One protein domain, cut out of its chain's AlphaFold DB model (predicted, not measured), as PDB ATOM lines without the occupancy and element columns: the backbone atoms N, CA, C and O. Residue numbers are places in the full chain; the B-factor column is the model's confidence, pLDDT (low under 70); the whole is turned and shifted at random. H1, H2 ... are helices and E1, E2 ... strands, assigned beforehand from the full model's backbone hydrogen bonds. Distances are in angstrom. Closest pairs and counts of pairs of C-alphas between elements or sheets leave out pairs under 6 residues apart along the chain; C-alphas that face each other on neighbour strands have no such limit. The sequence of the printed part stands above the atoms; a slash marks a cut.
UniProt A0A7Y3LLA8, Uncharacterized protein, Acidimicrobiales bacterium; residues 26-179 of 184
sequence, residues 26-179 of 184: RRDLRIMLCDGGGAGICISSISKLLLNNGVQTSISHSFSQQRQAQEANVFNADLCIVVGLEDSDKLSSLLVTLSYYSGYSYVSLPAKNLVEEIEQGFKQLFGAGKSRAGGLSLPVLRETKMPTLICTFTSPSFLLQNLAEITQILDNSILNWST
ATOM      1  N   ARG A  26      20.331 -22.067   5.107       78.50
ATOM      2  CA  ARG A  26      19.119 -22.047   4.269       78.50
ATOM      3  C   ARG A  26      18.571 -20.633   4.031       78.50
ATOM      4  O   ARG A  26      17.977 -20.385   2.988       78.50
ATOM      5  N   ARG A  27      18.757 -19.711   4.981       81.00
ATOM      6  CA  ARG A  27      18.256 -18.325   4.877       81.00
ATOM      7  C   ARG A  27      18.983 -17.487   3.825       81.00
ATOM      8  O   ARG A  27      18.456 -16.468   3.393       81.00
ATOM      9  N   ASP A  28      20.161 -17.932   3.402       85.25
ATOM     10  CA  ASP A  28      20.961 -17.230   2.401       85.25
ATOM     11  C   ASP A  28      20.592 -17.657   0.973       85.25
ATOM     12  O   ASP A  28      21.115 -17.096   0.013       85.25
ATOM     13  N   LEU A  29      19.692 -18.638   0.826       89.88
ATOM     14  CA  LEU A  29      19.248 -19.121  -0.474       89.88
ATOM     15  C   LEU A  29      18.299 -18.131  -1.146       89.88
ATOM     16  O   LEU A  29      17.317 -17.664  -0.560       89.88
ATOM     17  N   ARG A  30      18.553 -17.909  -2.432       94.19
ATOM     18  CA  ARG A  30      17.686 -17.219  -3.381       94.19
ATOM     19  C   ARG A  30      17.110 -18.233  -4.347       94.19
ATOM     20  O   ARG A  30      17.826 -18.814  -5.158       94.19
ATOM     21  N   ILE A  31      15.803 -18.434  -4.281       96.19
ATOM     22  CA  ILE A  31      15.108 -19.409  -5.117       96.19
ATOM     23  C   ILE A  31      14.260 -18.674  -6.149       96.19
ATOM     24  O   ILE A  31      13.380 -17.884  -5.807       96.19
ATOM     25  N   MET A  32      14.522 -18.948  -7.425       97.81
ATOM     26  CA  MET A  32      13.655 -18.518  -8.516       97.81
ATOM     27  C   MET A  32      12.565 -19.566  -8.739       97.81
ATOM     28  O   MET A  32      12.866 -20.733  -8.983       97.81
ATOM     29  N   LEU A  33      11.305 -19.143  -8.696       97.88
ATOM     30  CA  LEU A  33      10.146 -19.970  -9.012       97.88
ATOM     31  C   LEU A  33       9.576 -19.537 -10.364       97.88
ATOM     32  O   LEU A  33       9.243 -18.373 -10.560       97.88
ATOM     33  N   CYS A  34       9.444 -20.461 -11.303       96.56
ATOM     34  CA  CYS A  34       9.005 -20.172 -12.665       96.56
ATOM     35  C   CYS A  34       7.677 -20.863 -12.969       96.56
ATOM     36  O   CYS A  34       7.514 -22.052 -12.685       96.56
ATOM     37  N   ASP A  35       6.750 -20.136 -13.593       92.69
ATOM     38  CA  ASP A  35       5.491 -20.710 -14.072       92.69
ATOM     39  C   ASP A  35       5.694 -21.500 -15.369       92.69
ATOM     40  O   ASP A  35       5.887 -20.942 -16.447       92.69
ATOM     41  N   GLY A  36       5.663 -22.826 -15.256       90.31
ATOM     42  CA  GLY A  36       5.669 -23.757 -16.382       90.31
ATOM     43  C   GLY A  36       4.308 -23.893 -17.072       90.31
ATOM     44  O   GLY A  36       4.220 -24.617 -18.057       90.31
ATOM     45  N   GLY A  37       3.270 -23.214 -16.571       89.94
ATOM     46  CA  GLY A  37       1.906 -23.222 -17.086       89.94
ATOM     47  C   GLY A  37       0.928 -23.898 -16.123       89.94
ATOM     48  O   GLY A  37       1.098 -25.057 -15.754       89.94
ATOM     49  N   GLY A  38      -0.130 -23.184 -15.725       87.94
ATOM     50  CA  GLY A  38      -1.284 -23.759 -15.015       87.94
ATOM     51  C   GLY A  38      -1.053 -24.147 -13.547       87.94
ATOM     52  O   GLY A  38      -1.968 -24.667 -12.912       87.94
ATOM     53  N   ALA A  39       0.125 -23.864 -12.980       90.75
ATOM     54  CA  ALA A  39       0.484 -24.228 -11.605       90.75
ATOM     55  C   ALA A  39       0.712 -23.018 -10.675       90.75
ATOM     56  O   ALA A  39       1.297 -23.158  -9.598       90.75
ATOM     57  N   GLY A  40       0.217 -21.830 -11.041       92.12
ATOM     58  CA  GLY A  40       0.456 -20.580 -10.303       92.12
ATOM     59  C   GLY A  40       0.065 -20.609  -8.817       92.12
ATOM     60  O   GLY A  40       0.739 -19.991  -7.987       92.12
ATOM     61  N   ILE A  41      -0.972 -21.370  -8.439       93.50
ATOM     62  CA  ILE A  41      -1.342 -21.553  -7.025       93.50
ATOM     63  C   ILE A  41      -0.276 -22.334  -6.247       93.50
ATOM     64  O   ILE A  41       0.043 -21.972  -5.119       93.50
ATOM     65  N   CYS A  42       0.327 -23.351  -6.867       94.88
ATOM     66  CA  CYS A  42       1.407 -24.125  -6.268       94.88
ATOM     67  C   CYS A  42       2.654 -23.264  -6.087       94.88
ATOM     68  O   CYS A  42       3.190 -23.192  -4.986       94.88
ATOM     69  N   ILE A  43       3.033 -22.505  -7.118       95.75
ATOM     70  CA  ILE A  43       4.146 -21.547  -7.052       95.75
ATOM     71  C   ILE A  43       3.947 -20.538  -5.924       95.75
ATOM     72  O   ILE A  43       4.860 -20.291  -5.139       95.75
ATOM     73  N   SER A  44       2.741 -19.983  -5.806       95.69
ATOM     74  CA  SER A  44       2.420 -19.014  -4.758       95.69
ATOM     75  C   SER A  44       2.506 -19.630  -3.359       95.69
ATOM     76  O   SER A  44       3.005 -18.982  -2.438       95.69
ATOM     77  N   SER A  45       2.042 -20.871  -3.184       96.88
ATOM     78  CA  SER A  45       2.123 -21.595  -1.909       96.88
ATOM     79  C   SER A  45       3.560 -21.943  -1.525       96.88
ATOM     80  O   SER A  45       3.951 -21.694  -0.386       96.88
ATOM     81  N   ILE A  46       4.364 -22.426  -2.478       96.12
ATOM     82  CA  ILE A  46       5.797 -22.690  -2.284       96.12
ATOM     83  C   ILE A  46       6.518 -21.401  -1.904       96.12
ATOM     84  O   ILE A  46       7.229 -21.374  -0.905       96.12
ATOM     85  N   SER A  47       6.289 -20.316  -2.647       97.00
ATOM     86  CA  SER A  47       6.909 -19.020  -2.366       97.00
ATOM     87  C   SER A  47       6.607 -18.542  -0.948       97.00
ATOM     88  O   SER A  47       7.521 -18.202  -0.204       97.00
ATOM     89  N   LYS A  48       5.332 -18.581  -0.538       97.12
ATOM     90  CA  LYS A  48       4.915 -18.191   0.816       97.12
ATOM     91  C   LYS A  48       5.576 -19.048   1.892       97.12
ATOM     92  O   LYS A  48       6.046 -18.499   2.884       97.12
ATOM     93  N   LEU A  49       5.619 -20.368   1.709       96.00
ATOM     94  CA  LEU A  49       6.237 -21.268   2.682       96.00
ATOM     95  C   LEU A  49       7.745 -21.007   2.810       96.00
ATOM     96  O   LEU A  49       8.250 -20.856   3.919       96.00
ATOM     97  N   LEU A  50       8.444 -20.870   1.682       94.38
ATOM     98  CA  LEU A  50       9.873 -20.567   1.645       94.38
ATOM     99  C   LEU A  50      10.194 -19.215   2.299       94.38
ATOM    100  O   LEU A  50      11.099 -19.144   3.132       94.38
ATOM    101  N   LEU A  51       9.418 -18.168   1.995       95.00
ATOM    102  CA  LEU A  51       9.554 -16.848   2.620       95.00
ATOM    103  C   LEU A  51       9.349 -16.913   4.137       95.00
ATOM    104  O   LEU A  51      10.144 -16.346   4.886       95.00
ATOM    105  N   ASN A  52       8.339 -17.651   4.606       94.56
ATOM    106  CA  ASN A  52       8.100 -17.861   6.039       94.56
ATOM    107  C   ASN A  52       9.266 -18.593   6.725       94.56
ATOM    108  O   ASN A  52       9.529 -18.372   7.905       94.56
ATOM    109  N   ASN A  53       9.998 -19.417   5.973       91.00
ATOM    110  CA  ASN A  53      11.206 -20.105   6.423       91.00
ATOM    111  C   ASN A  53      12.491 -19.265   6.251       91.00
ATOM    112  O   ASN A  53      13.592 -19.746   6.533       91.00
ATOM    113  N   GLY A  54      12.365 -17.998   5.838       90.50
ATOM    114  CA  GLY A  54      13.464 -17.041   5.707       90.50
ATOM    115  C   GLY A  54      14.291 -17.184   4.430       90.50
ATOM    116  O   GLY A  54      15.392 -16.650   4.382       90.50
ATOM    117  N   VAL A  55      13.790 -17.906   3.427       93.31
ATOM    118  CA  VAL A  55      14.412 -18.039   2.102       93.31
ATOM    119  C   VAL A  55      13.985 -16.864   1.226       93.31
ATOM    120  O   VAL A  55      12.811 -16.497   1.213       93.31
ATOM    121  N   GLN A  56      14.907 -16.290   0.454       95.06
ATOM    122  CA  GLN A  56      14.564 -15.252  -0.515       95.06
ATOM    123  C   GLN A  56      13.960 -15.897  -1.762       95.06
ATOM    124  O   GLN A  56      14.555 -16.802  -2.346       95.06
ATOM    125  N   THR A  57      12.797 -15.428  -2.207       96.69
ATOM    126  CA  THR A  57      12.150 -15.952  -3.415       96.69
ATOM    127  C   THR A  57      11.851 -14.849  -4.420       96.69
ATOM    128  O   THR A  57      11.591 -13.702  -4.061       96.69
ATOM    129  N   SER A  58      11.871 -15.214  -5.698       97.25
ATOM    130  CA  SER A  58      11.313 -14.406  -6.782       97.25
ATOM    131  C   SER A  58      10.492 -15.299  -7.703       97.25
ATOM    132  O   SER A  58      10.768 -16.497  -7.805       97.25
ATOM    133  N   ILE A  59       9.456 -14.741  -8.330       97.19
ATOM    134  CA  ILE A  59       8.562 -15.478  -9.224       97.19
ATOM    135  C   ILE A  59       8.684 -14.907 -10.637       97.19
ATOM    136  O   ILE A  59       8.403 -13.733 -10.867       97.19
ATOM    137  N   SER A  60       9.045 -15.763 -11.589       95.44
ATOM    138  CA  SER A  60       8.962 -15.480 -13.018       95.44
ATOM    139  C   SER A  60       7.573 -15.841 -13.538       95.44
ATOM    140  O   SER A  60       7.204 -17.018 -13.590       95.44
ATOM    141  N   HIS A  61       6.851 -14.839 -14.034       89.75
ATOM    142  CA  HIS A  61       5.564 -15.006 -14.722       89.75
ATOM    143  C   HIS A  61       5.703 -15.187 -16.242       89.75
ATOM    144  O   HIS A  61       4.707 -15.260 -16.961       89.75
ATOM    145  N   SER A  62       6.932 -15.220 -16.765       89.62
ATOM    146  CA  SER A  62       7.176 -15.446 -18.186       89.62
ATOM    147  C   SER A  62       6.866 -16.891 -18.576       89.62
ATOM    148  O   SER A  62       7.367 -17.814 -17.944       89.62
ATOM    149  N   PHE A  63       6.128 -17.092 -19.671       86.12
ATOM    150  CA  PHE A  63       5.897 -18.417 -20.273       86.12
ATOM    151  C   PHE A  63       7.053 -18.892 -21.175       86.12
ATOM    152  O   PHE A  63       7.032 -20.005 -21.694       86.12
ATOM    153  N   SER A  64       8.068 -18.052 -21.410       93.06
ATOM    154  CA  SER A  64       9.240 -18.422 -22.210       93.06
ATOM    155  C   SER A  64      10.335 -18.984 -21.314       93.06
ATOM    156  O   SER A  64      10.883 -18.268 -20.480       93.06
ATOM    157  N   GLN A  65      10.716 -20.238 -21.558       93.56
ATOM    158  CA  GLN A  65      11.787 -20.927 -20.833       93.56
ATOM    159  C   GLN A  65      13.141 -20.198 -20.903       93.56
ATOM    160  O   GLN A  65      13.879 -20.160 -19.923       93.56
ATOM    161  N   GLN A  66      13.461 -19.567 -22.035       95.00
ATOM    162  CA  GLN A  66      14.670 -18.753 -22.183       95.00
ATOM    163  C   GLN A  66      14.611 -17.499 -21.304       95.00
ATOM    164  O   GLN A  66      15.589 -17.161 -20.640       95.00
ATOM    165  N   ARG A  67      13.458 -16.816 -21.257       95.69
ATOM    166  CA  ARG A  67      13.281 -15.660 -20.366       95.69
ATOM    167  C   ARG A  67      13.313 -16.063 -18.896       95.69
ATOM    168  O   ARG A  67      13.980 -15.390 -18.125       95.69
ATOM    169  N   GLN A  68      12.696 -17.184 -18.531       96.25
ATOM    170  CA  GLN A  68      12.793 -17.757 -17.184       96.25
ATOM    171  C   GLN A  68      14.255 -17.977 -16.769       96.25
ATOM    172  O   GLN A  68      14.662 -17.551 -15.691       96.25
ATOM    173  N   ALA A  69      15.073 -18.566 -17.649       96.75
ATOM    174  CA  ALA A  69      16.499 -18.748 -17.391       96.75
ATOM    175  C   ALA A  69      17.242 -17.413 -17.234       96.75
ATOM    176  O   ALA A  69      18.073 -17.261 -16.338       96.75
ATOM    177  N   GLN A  70      16.946 -16.426 -18.083       96.88
ATOM    178  CA  GLN A  70      17.527 -15.086 -17.978       96.88
ATOM    179  C   GLN A  70      17.156 -14.406 -16.657       96.88
ATOM    180  O   GLN A  70      18.039 -13.878 -15.986       96.88
ATOM    181  N   GLU A  71      15.888 -14.458 -16.256       97.62
ATOM    182  CA  GLU A  71      15.401 -13.895 -14.996       97.62
ATOM    183  C   GLU A  71      16.052 -14.582 -13.790       97.62
ATOM    184  O   GLU A  71      16.547 -13.895 -12.899       97.62
ATOM    185  N   ALA A  72      16.152 -15.917 -13.791       96.94
ATOM    186  CA  ALA A  72      16.857 -16.672 -12.751       96.94
ATOM    187  C   ALA A  72      18.334 -16.255 -12.644       96.94
ATOM    188  O   ALA A  72      18.857 -16.038 -11.550       96.94
ATOM    189  N   ASN A  73      19.000 -16.085 -13.789       95.81
ATOM    190  CA  ASN A  73      20.390 -15.643 -13.868       95.81
ATOM    191  C   ASN A  73      20.582 -14.198 -13.386       95.81
ATOM    192  O   ASN A  73      21.571 -13.920 -12.711       95.81
ATOM    193  N   VAL A  74      19.663 -13.286 -13.722       96.94
ATOM    194  CA  VAL A  74      19.695 -11.876 -13.291       96.94
ATOM    195  C   VAL A  74      19.413 -11.750 -11.798       96.94
ATOM    196  O   VAL A  74      20.111 -11.012 -11.108       96.94
ATOM    197  N   PHE A  75      18.449 -12.516 -11.285       96.31
ATOM    198  CA  PHE A  75      18.192 -12.635  -9.849       96.31
ATOM    199  C   PHE A  75      19.364 -13.286  -9.097       96.31
ATOM    200  O   PHE A  75      19.435 -13.209  -7.872       96.31
ATOM    201  N   ASN A  76      20.304 -13.884  -9.840       93.44
ATOM    202  CA  ASN A  76      21.429 -14.644  -9.322       93.44
ATOM    203  C   ASN A  76      20.935 -15.741  -8.370       93.44
ATOM    204  O   ASN A  76      21.445 -15.877  -7.268       93.44
ATOM    205  N   ALA A  77      19.894 -16.471  -8.780       94.56
ATOM    206  CA  ALA A  77      19.312 -17.528  -7.967       94.56
ATOM    207  C   ALA A  77      20.338 -18.630  -7.667       94.56
ATOM    208  O   ALA A  77      21.170 -18.967  -8.511       94.56
ATOM    209  N   ASP A  78      20.216 -19.230  -6.493       93.06
ATOM    210  CA  ASP A  78      21.007 -20.384  -6.069       93.06
ATOM    211  C   ASP A  78      20.295 -21.698  -6.454       93.06
ATOM    212  O   ASP A  78      20.932 -22.733  -6.641       93.06
ATOM    213  N   LEU A  79      18.972 -21.642  -6.661       94.31
ATOM    214  CA  LEU A  79      18.137 -22.714  -7.208       94.31
ATOM    215  C   LEU A  79      17.029 -22.125  -8.089       94.31
ATOM    216  O   LEU A  79      16.410 -21.120  -7.733       94.31
ATOM    217  N   CYS A  80      16.729 -22.777  -9.212       97.12
ATOM    218  CA  CYS A  80      15.559 -22.471 -10.031       97.12
ATOM    219  C   CYS A  80      14.591 -23.666 -10.079       97.12
ATOM    220  O   CYS A  80      14.989 -24.801 -10.337       97.12
ATOM    221  N   ILE A  81      13.307 -23.414  -9.820       97.69
ATOM    222  CA  ILE A  81      12.247 -24.425  -9.830       97.69
ATOM    223  C   ILE A  81      11.156 -23.972 -10.790       97.69
ATOM    224  O   ILE A  81      10.483 -22.972 -10.552       97.69
ATOM    225  N   VAL A  82      10.946 -24.736 -11.853       97.12
ATOM    226  CA  VAL A  82       9.819 -24.548 -12.765       97.12
ATOM    227  C   VAL A  82       8.700 -25.487 -12.341       97.12
ATOM    228  O   VAL A  82       8.927 -26.690 -12.217       97.12
ATOM    229  N   VAL A  83       7.495 -24.961 -12.135       96.31
ATOM    230  CA  VAL A  83       6.323 -25.770 -11.775       96.31
ATOM    231  C   VAL A  83       5.237 -25.583 -12.819       96.31
ATOM    232  O   VAL A  83       4.886 -24.451 -13.132       96.31
ATOM    233  N   GLY A  84       4.692 -26.672 -13.351       94.38
ATOM    234  CA  GLY A  84       3.663 -26.605 -14.386       94.38
ATOM    235  C   GLY A  84       2.723 -27.800 -14.400       94.38
ATOM    236  O   GLY A  84       2.808 -28.705 -13.567       94.38
ATOM    237  N   LEU A  85       1.823 -27.800 -15.372       92.62
ATOM    238  CA  LEU A  85       0.979 -28.934 -15.716       92.62
ATOM    239  C   LEU A  85       1.519 -29.624 -16.970       92.62
ATOM    240  O   LEU A  85       2.125 -28.991 -17.832       92.62
ATOM    241  N   GLU A  86       1.329 -30.935 -17.057       86.12
ATOM    242  CA  GLU A  86       1.646 -31.684 -18.264       86.12
ATOM    243  C   GLU A  86       0.617 -31.365 -19.356       86.12
ATOM    244  O   GLU A  86      -0.587 -31.432 -19.133       86.12
ATOM    245  N   ASP A  87       1.104 -31.030 -20.549       70.88
ATOM    246  CA  ASP A  87       0.285 -30.537 -21.664       70.88
ATOM    247  C   ASP A  87      -0.367 -31.677 -22.478       70.88
ATOM    248  O   ASP A  87      -0.727 -31.506 -23.641       70.88
ATOM    249  N   SER A  88      -0.447 -32.894 -21.925       60.62
ATOM    250  CA  SER A  88      -0.896 -34.061 -22.687       60.62
ATOM    251  C   SER A  88      -1.957 -34.889 -21.971       60.62
ATOM    252  O   SER A  88      -1.716 -35.403 -20.883       60.62
ATOM    253  N   ASP A  89      -3.071 -35.122 -22.675       52.62
ATOM    254  CA  ASP A  89      -4.129 -36.118 -22.411       52.62
ATOM    255  C   ASP A  89      -3.618 -37.575 -22.492       52.62
ATOM    256  O   ASP A  89      -4.332 -38.512 -22.862       52.62
ATOM    257  N   LYS A  90      -2.338 -37.812 -22.203       56.50
ATOM    258  CA  LYS A  90      -1.811 -39.167 -22.158       56.50
ATOM    259  C   LYS A  90      -2.350 -39.825 -20.903       56.50
ATOM    260  O   LYS A  90      -2.169 -39.317 -19.801       56.50
ATOM    261  N   LEU A  91      -2.940 -41.006 -21.082       56.00
ATOM    262  CA  LEU A  91      -3.267 -41.950 -20.017       56.00
ATOM    263  C   LEU A  91      -1.959 -42.493 -19.402       56.00
ATOM    264  O   LEU A  91      -1.597 -43.659 -19.540       56.00
ATOM    265  N   SER A  92      -1.177 -41.603 -18.801       72.06
ATOM    266  CA  SER A  92       0.026 -41.923 -18.059       72.06
ATOM    267  C   SER A  92      -0.400 -42.322 -16.656       72.06
ATOM    268  O   SER A  92      -1.213 -41.658 -16.020       72.06
ATOM    269  N   SER A  93       0.154 -43.416 -16.144       84.75
ATOM    270  CA  SER A  93      -0.019 -43.775 -14.736       84.75
ATOM    271  C   SER A  93       0.734 -42.829 -13.791       84.75
ATOM    272  O   SER A  93       0.521 -42.914 -12.578       84.75
ATOM    273  N   LEU A  94       1.602 -41.965 -14.336       90.25
ATOM    274  CA  LEU A  94       2.358 -40.953 -13.608       90.25
ATOM    275  C   LEU A  94       1.467 -39.759 -13.269       90.25
ATOM    276  O   LEU A  94       0.742 -39.243 -14.111       90.25
ATOM    277  N   LEU A  95       1.581 -39.298 -12.031       93.19
ATOM    278  CA  LEU A  95       0.931 -38.095 -11.524       93.19
ATOM    279  C   LEU A  95       1.885 -36.897 -11.537       93.19
ATOM    280  O   LEU A  95       1.434 -35.757 -11.661       93.19
ATOM    281  N   VAL A  96       3.192 -37.161 -11.413       94.75
ATOM    282  CA  VAL A  96       4.243 -36.141 -11.375       94.75
ATOM    283  C   VAL A  96       5.448 -36.568 -12.209       94.75
ATOM    284  O   VAL A  96       5.937 -37.692 -12.084       94.75
ATOM    285  N   THR A  97       5.979 -35.649 -13.008       95.25
ATOM    286  CA  THR A  97       7.283 -35.807 -13.662       95.25
ATOM    287  C   THR A  97       8.245 -34.752 -13.136       95.25
ATOM    288  O   THR A  97       7.900 -33.578 -13.024       95.25
ATOM    289  N   LEU A  98       9.460 -35.184 -12.814       97.19
ATOM    290  CA  LEU A  98      10.548 -34.337 -12.350       97.19
ATOM    291  C   LEU A  98      11.696 -34.408 -13.346       97.19
ATOM    292  O   LEU A  98      12.072 -35.493 -13.791       97.19
ATOM    293  N   SER A  99      12.261 -33.258 -13.694       97.00
ATOM    294  CA  SER A  99      13.364 -33.188 -14.646       97.00
ATOM    295  C   SER A  99      14.500 -32.307 -14.165       97.00
ATOM    296  O   SER A  99      14.265 -31.266 -13.563       97.00
ATOM    297  N   TYR A 100      15.724 -32.712 -14.482       96.81
ATOM    298  CA  TYR A 100      16.957 -31.956 -14.253       96.81
ATOM    299  C   TYR A 100      17.778 -31.902 -15.540       96.81
ATOM    300  O   TYR A 100      17.535 -32.673 -16.476       96.81
ATOM    301  N   TYR A 101      18.763 -31.004 -15.602       94.94
ATOM    302  CA  TYR A 101      19.638 -30.947 -16.765       94.94
ATOM    303  C   TYR A 101      20.509 -32.202 -16.879       94.94
ATOM    304  O   TYR A 101      21.341 -32.487 -16.013       94.94
ATOM    305  N   SER A 102      20.352 -32.907 -17.994       93.06
ATOM    306  CA  SER A 102      21.245 -33.969 -18.440       93.06
ATOM    307  C   SER A 102      21.459 -33.796 -19.934       93.06
ATOM    308  O   SER A 102      20.558 -34.058 -20.737       93.06
ATOM    309  N   GLY A 103      22.645 -33.322 -20.300       88.38
ATOM    310  CA  GLY A 103      23.063 -33.155 -21.686       88.38
ATOM    311  C   GLY A 103      24.182 -34.115 -22.064       88.38
ATOM    312  O   GLY A 103      24.614 -34.944 -21.270       88.38
ATOM    313  N   TYR A 104      24.679 -33.975 -23.293       77.12
ATOM    314  CA  TYR A 104      25.783 -34.798 -23.794       77.12
ATOM    315  C   TYR A 104      27.076 -34.606 -22.989       77.12
ATOM    316  O   TYR A 104      27.820 -35.556 -22.774       77.12
ATOM    317  N   SER A 105      27.353 -33.370 -22.567       76.56
ATOM    318  CA  SER A 105      28.618 -33.027 -21.927       76.56
ATOM    319  C   SER A 105      28.577 -33.153 -20.408       76.56
ATOM    320  O   SER A 105      29.551 -33.623 -19.846       76.56
ATOM    321  N   TYR A 106      27.489 -32.762 -19.736       84.38
ATOM    322  CA  TYR A 106      27.431 -32.745 -18.270       84.38
ATOM    323  C   TYR A 106      26.029 -33.027 -17.721       84.38
ATOM    324  O   TYR A 106      25.029 -32.910 -18.440       84.38
ATOM    325  N   VAL A 107      25.973 -33.343 -16.426       87.69
ATOM    326  CA  VAL A 107      24.738 -33.497 -15.642       87.69
ATOM    327  C   VAL A 107      24.794 -32.561 -14.438       87.69
ATOM    328  O   VAL A 107      25.804 -32.529 -13.737       87.69
ATOM    329  N   SER A 108      23.712 -31.830 -14.151       88.62
ATOM    330  CA  SER A 108      23.628 -31.055 -12.902       88.62
ATOM    331  C   SER A 108      23.413 -32.015 -11.729       88.62
ATOM    332  O   SER A 108      22.288 -32.421 -11.434       88.62
ATOM    333  N   LEU A 109      24.502 -32.433 -11.075       89.31
ATOM    334  CA  LEU A 109      24.447 -33.327  -9.912       89.31
ATOM    335  C   LEU A 109      23.640 -32.740  -8.742       89.31
ATOM    336  O   LEU A 109      22.841 -33.484  -8.170       89.31
ATOM    337  N   PRO A 110      23.773 -31.444  -8.387       89.06
ATOM    338  CA  PRO A 110      22.957 -30.874  -7.321       89.06
ATOM    339  C   PRO A 110      21.459 -30.921  -7.649       89.06
ATOM    340  O   PRO A 110      20.675 -31.291  -6.778       89.06
ATOM    341  N   ALA A 111      21.060 -30.622  -8.894       92.50
ATOM    342  CA  ALA A 111      19.658 -30.709  -9.306       92.50
ATOM    343  C   ALA A 111      19.168 -32.160  -9.370       92.50
ATOM    344  O   ALA A 111      18.047 -32.440  -8.956       92.50
ATOM    345  N   LYS A 112      20.006 -33.089  -9.848       94.12
ATOM    346  CA  LYS A 112      19.692 -34.522  -9.879       94.12
ATOM    347  C   LYS A 112      19.394 -35.054  -8.478       94.12
ATOM    348  O   LYS A 112      18.353 -35.669  -8.290       94.12
ATOM    349  N   ASN A 113      20.272 -34.786  -7.512       92.44
ATOM    350  CA  ASN A 113      20.100 -35.257  -6.137       92.44
ATOM    351  C   ASN A 113      18.810 -34.703  -5.517       92.44
ATOM    352  O   ASN A 113      18.047 -35.454  -4.915       92.44
ATOM    353  N   LEU A 114      18.536 -33.409  -5.719       94.56
ATOM    354  CA  LEU A 114      17.302 -32.782  -5.244       94.56
ATOM    355  C   LEU A 114      16.060 -33.394  -5.910       94.56
ATOM    356  O   LEU A 114      15.081 -33.696  -5.238       94.56
ATOM    357  N   VAL A 115      16.096 -33.616  -7.226       96.69
ATOM    358  CA  VAL A 115      14.998 -34.260  -7.959       96.69
ATOM    359  C   VAL A 115      14.749 -35.683  -7.459       96.69
ATOM    360  O   VAL A 115      13.594 -36.054  -7.264       96.69
ATOM    361  N   GLU A 116      15.796 -36.475  -7.240       95.44
ATOM    362  CA  GLU A 116      15.668 -37.833  -6.705       95.44
ATOM    363  C   GLU A 116      15.085 -37.819  -5.286       95.44
ATOM    364  O   GLU A 116      14.220 -38.634  -4.973       95.44
ATOM    365  N   GLU A 117      15.475 -36.859  -4.446       95.75
ATOM    366  CA  GLU A 117      14.905 -36.697  -3.109       95.75
ATOM    367  C   GLU A 117      13.409 -36.343  -3.147       95.75
ATOM    368  O   GLU A 117      12.597 -36.991  -2.480       95.75
ATOM    369  N   ILE A 118      13.023 -35.372  -3.981       97.62
ATOM    370  CA  ILE A 118      11.616 -34.996  -4.185       97.62
ATOM    371  C   ILE A 118      10.822 -36.198  -4.717       97.62
ATOM    372  O   ILE A 118       9.705 -36.467  -4.269       97.62
ATOM    373  N   GLU A 119      11.396 -36.957  -5.655       97.44
ATOM    374  CA  GLU A 119      10.759 -38.145  -6.218       97.44
ATOM    375  C   GLU A 119      10.469 -39.189  -5.134       97.44
ATOM    376  O   GLU A 119       9.388 -39.783  -5.151       97.44
ATOM    377  N   GLN A 120      11.384 -39.396  -4.178       97.06
ATOM    378  CA  GLN A 120      11.151 -40.298  -3.048       97.06
ATOM    379  C   GLN A 120      10.013 -39.814  -2.147       97.06
ATOM    380  O   GLN A 120       9.162 -40.623  -1.771       97.06
ATOM    381  N   GLY A 121       9.937 -38.510  -1.866       97.19
ATOM    382  CA  GLY A 121       8.797 -37.922  -1.157       97.19
ATOM    383  C   GLY A 121       7.471 -38.197  -1.876       97.19
ATOM    384  O   GLY A 121       6.505 -38.656  -1.267       97.19
ATOM    385  N   PHE A 122       7.432 -38.025  -3.200       97.31
ATOM    386  CA  PHE A 122       6.239 -38.340  -3.991       97.31
ATOM    387  C   PHE A 122       5.929 -39.835  -4.074       97.31
ATOM    388  O   PHE A 122       4.756 -40.203  -4.075       97.31
ATOM    389  N   LYS A 123       6.936 -40.715  -4.100       96.44
ATOM    390  CA  LYS A 123       6.726 -42.172  -4.037       96.44
ATOM    391  C   LYS A 123       6.085 -42.586  -2.715       96.44
ATOM    392  O   LYS A 123       5.234 -43.470  -2.718       96.44
ATOM    393  N   GLN A 124       6.467 -41.949  -1.608       96.31
ATOM    394  CA  GLN A 124       5.860 -42.190  -0.297       96.31
ATOM    395  C   GLN A 124       4.419 -41.677  -0.230       96.31
ATOM    396  O   GLN A 124       3.560 -42.358   0.319       96.31
ATOM    397  N   LEU A 125       4.149 -40.508  -0.815       96.06
ATOM    398  CA  LEU A 125       2.829 -39.883  -0.771       96.06
ATOM    399  C   LEU A 125       1.817 -40.539  -1.724       96.06
ATOM    400  O   LEU A 125       0.685 -40.814  -1.337       96.06
ATOM    401  N   PHE A 126       2.210 -40.790  -2.973       94.75
ATOM    402  CA  PHE A 126       1.303 -41.241  -4.036       94.75
ATOM    403  C   PHE A 126       1.446 -42.728  -4.383       94.75
ATOM    404  O   PHE A 126       0.595 -43.286  -5.077       94.75
ATOM    405  N   GLY A 127       2.514 -43.376  -3.920       93.69
ATOM    406  CA  GLY A 127       2.856 -44.756  -4.242       93.69
ATOM    407  C   GLY A 127       3.927 -44.889  -5.327       93.69
ATOM    408  O   GLY A 127       4.170 -43.999  -6.151       93.69
ATOM    409  N   ALA A 128       4.583 -46.050  -5.337       92.12
ATOM    410  CA  ALA A 128       5.624 -46.361  -6.307       92.12
ATOM    411  C   ALA A 128       5.086 -46.316  -7.750       92.12
ATOM    412  O   ALA A 128       3.992 -46.797  -8.044       92.12
ATOM    413  N   GLY A 129       5.869 -45.735  -8.661       91.31
ATOM    414  CA  GLY A 129       5.505 -45.617 -10.076       91.31
ATOM    415  C   GLY A 129       4.483 -44.520 -10.392       91.31
ATOM    416  O   GLY A 129       3.995 -44.477 -11.517       91.31
ATOM    417  N   LYS A 130       4.155 -43.642  -9.430       94.12
ATOM    418  CA  LYS A 130       3.331 -42.437  -9.654       94.12
ATOM    419  C   LYS A 130       4.141 -41.168  -9.889       94.12
ATOM    420  O   LYS A 130       3.591 -40.177 -10.357       94.12
ATOM    421  N   SER A 131       5.434 -41.200  -9.612       94.81
ATOM    422  CA  SER A 131       6.376 -40.141  -9.953       94.81
ATOM    423  C   SER A 131       7.539 -40.715 -10.754       94.81
ATOM    424  O   SER A 131       7.848 -41.907 -10.647       94.81
ATOM    425  N   ARG A 132       8.158 -39.869 -11.581       94.88
ATOM    426  CA  ARG A 132       9.371 -40.222 -12.320       94.88
ATOM    427  C   ARG A 132      10.339 -39.049 -12.390       94.88
ATOM    428  O   ARG A 132       9.968 -37.985 -12.880       94.88
ATOM    429  N   ALA A 133      11.580 -39.287 -11.988       95.62
ATOM    430  CA  ALA A 133      12.720 -38.417 -12.250       95.62
ATOM    431  C   ALA A 133      13.399 -38.766 -13.587       95.62
ATOM    432  O   ALA A 133      13.589 -39.940 -13.910       95.62
ATOM    433  N   GLY A 134      13.799 -37.758 -14.366       94.50
ATOM    434  CA  GLY A 134      14.511 -37.965 -15.628       94.50
ATOM    435  C   GLY A 134      15.406 -36.796 -16.037       94.50
ATOM    436  O   GLY A 134      15.118 -35.638 -15.764       94.50
ATOM    437  N   GLY A 135      16.508 -37.100 -16.716       94.62
ATOM    438  CA  GLY A 135      17.372 -36.080 -17.302       94.62
ATOM    439  C   GLY A 135      16.799 -35.540 -18.615       94.62
ATOM    440  O   GLY A 135      16.418 -36.326 -19.481       94.62
ATOM    441  N   LEU A 136      16.763 -34.216 -18.781       94.38
ATOM    442  CA  LEU A 136      16.332 -33.533 -20.007       94.38
ATOM    443  C   LEU A 136      17.304 -32.407 -20.396       94.38
ATOM    444  O   LEU A 136      18.116 -31.951 -19.598       94.38
ATOM    445  N   SER A 137      17.191 -31.922 -21.634       93.62
ATOM    446  CA  SER A 137      17.983 -30.806 -22.181       93.62
ATOM    447  C   SER A 137      17.087 -29.662 -22.686       93.62
ATOM    448  O   SER A 137      17.242 -29.176 -23.807       93.62
ATOM    449  N   LEU A 138      16.107 -29.258 -21.872       92.50
ATOM    450  CA  LEU A 138      15.202 -28.142 -22.180       92.50
ATOM    451  C   LEU A 138      15.909 -26.779 -22.021       92.50
ATOM    452  O   LEU A 138      16.827 -26.683 -21.206       92.50
ATOM    453  N   PRO A 139      15.496 -25.719 -22.754       93.19
ATOM    454  CA  PRO A 139      16.130 -24.400 -22.684       93.19
ATOM    455  C   PRO A 139      16.344 -23.872 -21.262       93.19
ATOM    456  O   PRO A 139      17.468 -23.519 -20.921       93.19
ATOM    457  N   VAL A 140      15.315 -23.907 -20.406       94.50
ATOM    458  CA  VAL A 140      15.433 -23.412 -19.019       94.50
ATOM    459  C   VAL A 140      16.433 -24.216 -18.186       94.50
ATOM    460  O   VAL A 140      17.127 -23.644 -17.365       94.50
ATOM    461  N   LEU A 141      16.565 -25.522 -18.434       94.44
ATOM    462  CA  LEU A 141      17.529 -26.385 -17.741       94.44
ATOM    463  C   LEU A 141      18.968 -26.155 -18.216       94.44
ATOM    464  O   LEU A 141      19.910 -26.341 -17.455       94.44
ATOM    465  N   ARG A 142      19.142 -25.822 -19.497       93.00
ATOM    466  CA  ARG A 142      20.454 -25.676 -20.141       93.00
ATOM    467  C   ARG A 142      21.055 -24.282 -19.959       93.00
ATOM    468  O   ARG A 142      22.271 -24.136 -19.997       93.00
ATOM    469  N   GLU A 143      20.216 -23.253 -19.873       93.44
ATOM    470  CA  GLU A 143      20.640 -21.845 -19.966       93.44
ATOM    471  C   GLU A 143      20.764 -21.150 -18.600       93.44
ATOM    472  O   GLU A 143      21.312 -20.046 -18.499       93.44
ATOM    473  N   THR A 144      20.288 -21.787 -17.534       92.69
ATOM    474  CA  THR A 144      20.499 -21.352 -16.154       92.69
ATOM    475  C   THR A 144      21.933 -21.619 -15.693       92.69
ATOM    476  O   THR A 144      22.606 -22.551 -16.129       92.69
ATOM    477  N   LYS A 145      22.435 -20.760 -14.801       91.12
ATOM    478  CA  LYS A 145      23.789 -20.832 -14.217       91.12
ATOM    479  C   LYS A 145      23.799 -21.428 -12.805       91.12
ATOM    480  O   LYS A 145      24.779 -21.257 -12.075       91.12
ATOM    481  N   MET A 146      22.691 -22.046 -12.420       92.00
ATOM    482  CA  MET A 146      22.440 -22.652 -11.120       92.00
ATOM    483  C   MET A 146      21.655 -23.957 -11.306       92.00
ATOM    484  O   MET A 146      21.015 -24.134 -12.354       92.00
ATOM    485  N   PRO A 147      21.645 -24.839 -10.293       93.31
ATOM    486  CA  PRO A 147      20.795 -26.019 -10.282       93.31
ATOM    487  C   PRO A 147      19.356 -25.647 -10.632       93.31
ATOM    488  O   PRO A 147      18.792 -24.688 -10.099       93.31
ATOM    489  N   THR A 148      18.777 -26.374 -11.582       95.75
ATOM    490  CA  THR A 148      17.422 -26.113 -12.070       95.75
ATOM    491  C   THR A 148      16.658 -27.413 -12.196       95.75
ATOM    492  O   THR A 148      17.171 -28.381 -12.761       95.75
ATOM    493  N   LEU A 149      15.423 -27.418 -11.698       97.00
ATOM    494  CA  LEU A 149      14.509 -28.539 -11.855       97.00
ATOM    495  C   LEU A 149      13.163 -28.100 -12.423       97.00
ATOM    496  O   LEU A 149      12.714 -26.975 -12.212       97.00
ATOM    497  N   ILE A 150      12.510 -29.018 -13.126       97.12
ATOM    498  CA  ILE A 150      11.142 -28.865 -13.617       97.12
ATOM    499  C   ILE A 150      10.273 -29.913 -12.926       97.12
ATOM    500  O   ILE A 150      10.602 -31.096 -12.960       97.12
ATOM    501  N   CYS A 151       9.163 -29.485 -12.335       96.69
ATOM    502  CA  CYS A 151       8.145 -30.332 -11.731       96.69
ATOM    503  C   CYS A 151       6.814 -30.121 -12.462       96.69
ATOM    504  O   CYS A 151       6.246 -29.029 -12.425       96.69
ATOM    505  N   THR A 152       6.320 -31.153 -13.144       95.12
ATOM    506  CA  THR A 152       5.048 -31.097 -13.879       95.12
ATOM    507  C   THR A 152       4.036 -32.074 -13.310       95.12
ATOM    508  O   THR A 152       4.357 -33.245 -13.098       95.12
ATOM    509  N   PHE A 153       2.805 -31.607 -13.120       94.06
ATOM    510  CA  PHE A 153       1.690 -32.395 -12.598       94.06
ATOM    511  C   PHE A 153       0.698 -32.762 -13.700       94.06
ATOM    512  O   PHE A 153       0.434 -31.965 -14.592       94.06
ATOM    513  N   THR A 154       0.095 -33.947 -13.610       91.19
ATOM    514  CA  THR A 154      -0.817 -34.445 -14.655       91.19
ATOM    515  C   THR A 154      -2.127 -33.656 -14.774       91.19
ATOM    516  O   THR A 154      -2.676 -33.542 -15.862       91.19
ATOM    517  N   SER A 155      -2.658 -33.101 -13.675       89.44
ATOM    518  CA  SER A 155      -3.902 -32.323 -13.724       89.44
ATOM    519  C   SER A 155      -3.983 -31.241 -12.640       89.44
ATOM    520  O   SER A 155      -3.423 -31.417 -11.550       89.44
ATOM    521  N   PRO A 156      -4.734 -30.145 -12.886       90.94
ATOM    522  CA  PRO A 156      -4.969 -29.109 -11.881       90.94
ATOM    523  C   PRO A 156      -5.663 -29.651 -10.626       90.94
ATOM    524  O   PRO A 156      -5.298 -29.288  -9.511       90.94
ATOM    525  N   SER A 157      -6.648 -30.540 -10.794       91.12
ATOM    526  CA  SER A 157      -7.409 -31.115  -9.678       91.12
ATOM    527  C   SER A 157      -6.513 -31.917  -8.741       91.12
ATOM    528  O   SER A 157      -6.607 -31.763  -7.525       91.12
ATOM    529  N   PHE A 158      -5.609 -32.728  -9.300       91.88
ATOM    530  CA  PHE A 158      -4.627 -33.471  -8.515       91.88
ATOM    531  C   PHE A 158      -3.703 -32.532  -7.732       91.88
ATOM    532  O   PHE A 158      -3.507 -32.721  -6.533       91.88
ATOM    533  N   LEU A 159      -3.179 -31.498  -8.395       92.81
ATOM    534  CA  LEU A 159      -2.308 -30.507  -7.766       92.81
ATOM    535  C   LEU A 159      -3.001 -29.795  -6.595       92.81
ATOM    536  O   LEU A 159      -2.409 -29.641  -5.532       92.81
ATOM    537  N   LEU A 160      -4.258 -29.384  -6.776       94.38
ATOM    538  CA  LEU A 160      -5.035 -28.687  -5.750       94.38
ATOM    539  C   LEU A 160      -5.345 -29.572  -4.541       94.38
ATOM    540  O   LEU A 160      -5.213 -29.116  -3.408       94.38
ATOM    541  N   GLN A 161      -5.739 -30.826  -4.774       95.50
ATOM    542  CA  GLN A 161      -6.094 -31.767  -3.705       95.50
ATOM    543  C   GLN A 161      -4.912 -32.123  -2.798       95.50
ATOM    544  O   GLN A 161      -5.135 -32.479  -1.649       95.50
ATOM    545  N   ASN A 162      -3.682 -32.016  -3.308       96.38
ATOM    546  CA  ASN A 162      -2.459 -32.424  -2.610       96.38
ATOM    547  C   ASN A 162      -1.500 -31.243  -2.385       96.38
ATOM    548  O   ASN A 162      -0.297 -31.427  -2.200       96.38
ATOM    549  N   LEU A 163      -2.002 -30.007  -2.485       96.19
ATOM    550  CA  LEU A 163      -1.175 -28.803  -2.529       96.19
ATOM    551  C   LEU A 163      -0.292 -28.653  -1.284       96.19
ATOM    552  O   LEU A 163       0.875 -28.279  -1.407       96.19
ATOM    553  N   ALA A 164      -0.833 -28.929  -0.097       96.50
ATOM    554  CA  ALA A 164      -0.107 -28.776   1.161       96.50
ATOM    555  C   ALA A 164       1.050 -29.780   1.257       96.50
ATOM    556  O   ALA A 164       2.187 -29.396   1.526       96.50
ATOM    557  N   GLU A 165       0.777 -31.046   0.954       97.62
ATOM    558  CA  GLU A 165       1.741 -32.138   0.992       97.62
ATOM    559  C   GLU A 165       2.825 -31.959  -0.075       97.62
ATOM    560  O   GLU A 165       4.007 -32.117   0.221       97.62
ATOM    561  N   ILE A 166       2.450 -31.549  -1.293       96.94
ATOM    562  CA  ILE A 166       3.399 -31.230  -2.371       96.94
ATOM    563  C   ILE A 166       4.339 -30.103  -1.943       96.94
ATOM    564  O   ILE A 166       5.556 -30.213  -2.096       96.94
ATOM    565  N   THR A 167       3.778 -29.023  -1.393       96.50
ATOM    566  CA  THR A 167       4.563 -27.866  -0.949       96.50
ATOM    567  C   THR A 167       5.520 -28.268   0.176       96.50
ATOM    568  O   THR A 167       6.686 -27.880   0.156       96.50
ATOM    569  N   GLN A 168       5.061 -29.100   1.116       96.81
ATOM    570  CA  GLN A 168       5.884 -29.584   2.222       96.81
ATOM    571  C   GLN A 168       7.010 -30.514   1.759       96.81
ATOM    572  O   GLN A 168       8.122 -30.419   2.273       96.81
ATOM    573  N   ILE A 169       6.748 -31.398   0.790       97.56
ATOM    574  CA  ILE A 169       7.782 -32.259   0.199       97.56
ATOM    575  C   ILE A 169       8.871 -31.395  -0.434       97.56
ATOM    576  O   ILE A 169      10.044 -31.591  -0.131       97.56
ATOM    577  N   LEU A 170       8.492 -30.405  -1.247       95.94
ATOM    578  CA  LEU A 170       9.455 -29.495  -1.867       95.94
ATOM    579  C   LEU A 170      10.270 -28.726  -0.822       95.94
ATOM    580  O   LEU A 170      11.488 -28.649  -0.941       95.94
ATOM    581  N   ASP A 171       9.625 -28.202   0.221       94.75
ATOM    582  CA  ASP A 171      10.300 -27.470   1.298       94.75
ATOM    583  C   ASP A 171      11.324 -28.331   2.045       94.75
ATOM    584  O   ASP A 171      12.476 -27.926   2.218       94.75
ATOM    585  N   ASN A 172      10.916 -29.541   2.438       94.75
ATOM    586  CA  ASN A 172      11.769 -30.491   3.143       94.75
ATOM    587  C   ASN A 172      12.958 -30.913   2.277       94.75
ATOM    588  O   ASN A 172      14.089 -30.919   2.761       94.75
ATOM    589  N   SER A 173      12.722 -31.213   0.997       94.62
ATOM    590  CA  SER A 173      13.794 -31.582   0.075       94.62
ATOM    591  C   SER A 173      14.763 -30.426  -0.164       94.62
ATOM    592  O   SER A 173      15.968 -30.640  -0.170       94.62
ATOM    593  N   ILE A 174      14.285 -29.182  -0.279       91.94
ATOM    594  CA  ILE A 174      15.158 -28.000  -0.385       91.94
ATOM    595  C   ILE A 174      15.985 -27.813   0.893       91.94
ATOM    596  O   ILE A 174      17.176 -27.510   0.814       91.94
ATOM    597  N   LEU A 175      15.387 -28.002   2.073       90.19
ATOM    598  CA  LEU A 175      16.092 -27.916   3.353       90.19
ATOM    599  C   LEU A 175      17.202 -28.970   3.457       90.19
ATOM    600  O   LEU A 175      18.350 -28.632   3.761       90.19
ATOM    601  N   ASN A 176      16.879 -30.230   3.190       89.19
ATOM    602  CA  ASN A 176      17.838 -31.328   3.241       89.19
ATOM    603  C   ASN A 176      18.941 -31.147   2.206       89.19
ATOM    604  O   ASN A 176      20.120 -31.276   2.532       89.19
ATOM    605  N   TRP A 177      18.576 -30.755   0.987       86.81
ATOM    606  CA  TRP A 177      19.523 -30.400  -0.056       86.81
ATOM    607  C   TRP A 177      20.478 -29.306   0.428       86.81
ATOM    608  O   TRP A 177      21.683 -29.537   0.442       86.81
ATOM    609  N   SER A 178      19.960 -28.188   0.955       82.44
ATOM    610  CA  SER A 178      20.753 -27.042   1.448       82.44
ATOM    611  C   SER A 178      21.703 -27.346   2.606       82.44
ATOM    612  O   SER A 178      22.690 -26.643   2.797       82.44
ATOM    613  N   THR A 179      21.411 -28.384   3.388       79.62
ATOM    614  CA  THR A 179      22.220 -28.796   4.547       79.62
ATOM    615  C   THR A 179      23.123 -29.987   4.237       79.62
ATOM    616  O   THR A 179      24.048 -30.285   4.999       79.62
TER     617      THR A 179
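This is residues 26 to 179 of the 184 residues of an uncharacterized protein of Acidimicrobiales bacterium (UniProt A0A7Y3LLA8). A strongly twisted sheet of six strands is the core of three layers, with helices over both faces: H1 and H3 on one face, with H6 between them and farther out, and H2 and the short H4 on the other. H5 sits at one end of the strands and only grazes the sheet. The 154 printed residues hold six named helices and six named strands, along the chain E1 H1 E2 H2 E3 E4 H3 E5 H4 E6 H5 H6; the class is mixed, helices and strands. The sheet runs E2 E1 E3 E6 E4 E5 and is mixed, with E6 and E4 antiparallel and the other neighbours parallel. The whole is compact and rounded, with a radius of gyration of the C-alphas of 14.1 A and spans of 38 by 38 by 28 A.

E1, residues 30 to 37, begins at C-alpha 30 (17.686, -17.219, -3.381) and is 21.7 A long. H1 is residues 40 to 52, 18.2 A; E2 56 to 60; H2 65 to 74; E3 79 to 85, 20.1 A; E4 96 to 101. H3, residues 109 to 126, is 25.2 A long from C-alpha 109 (24.447, -33.327, -9.912). E5 is residues 131 to 136, H4 139 to 143, E6 148 to 153 and H5 156 to 161. H6, residues 163 to 179, is 24.4 A long and ends at C-alpha 179 (22.220, -28.796, 4.547).

Within hydrogen-bond range are N 33 and O 58 of E1 and E2, 2.8 A; N 34 and O 81 of E1 and E3, 2.8 A; N 151 and O 82 of E6 and E3, 2.8 A; N 99 and O 150 of E4 and E6, 2.8 A; and N 98 and O 132 of E4 and E5, 2.8 A. E1, H1, E2 and E4, H3, E5 are strand-helix-strand units, parallel neighbour strands with a helix between, and E2, H2, E3 is a split one, with E1 between its strands; the three crossovers are right-handed. H1 and H3 run along the strands at heights over the sheet of 8.9 A and 8.0 A. H6 touches H1, closest at the C-alphas of Ile 46 and Thr 167, 5.5 A, and H3, at Ile 118 and Ser 173, 5.9 A. H2 touches H4, with the C-alphas of Gln 65 and Val 140 4.8 A apart. In the six helices every O i to N i+4 pair is within hydrogen-bond range.

The C-alphas farthest apart, of Asp 28 and Leu 91, are 41.2 A apart. The printed part has no cut and no long link. Mean pLDDT of the printed part is 92.1; residues 88 to 91 are under 70.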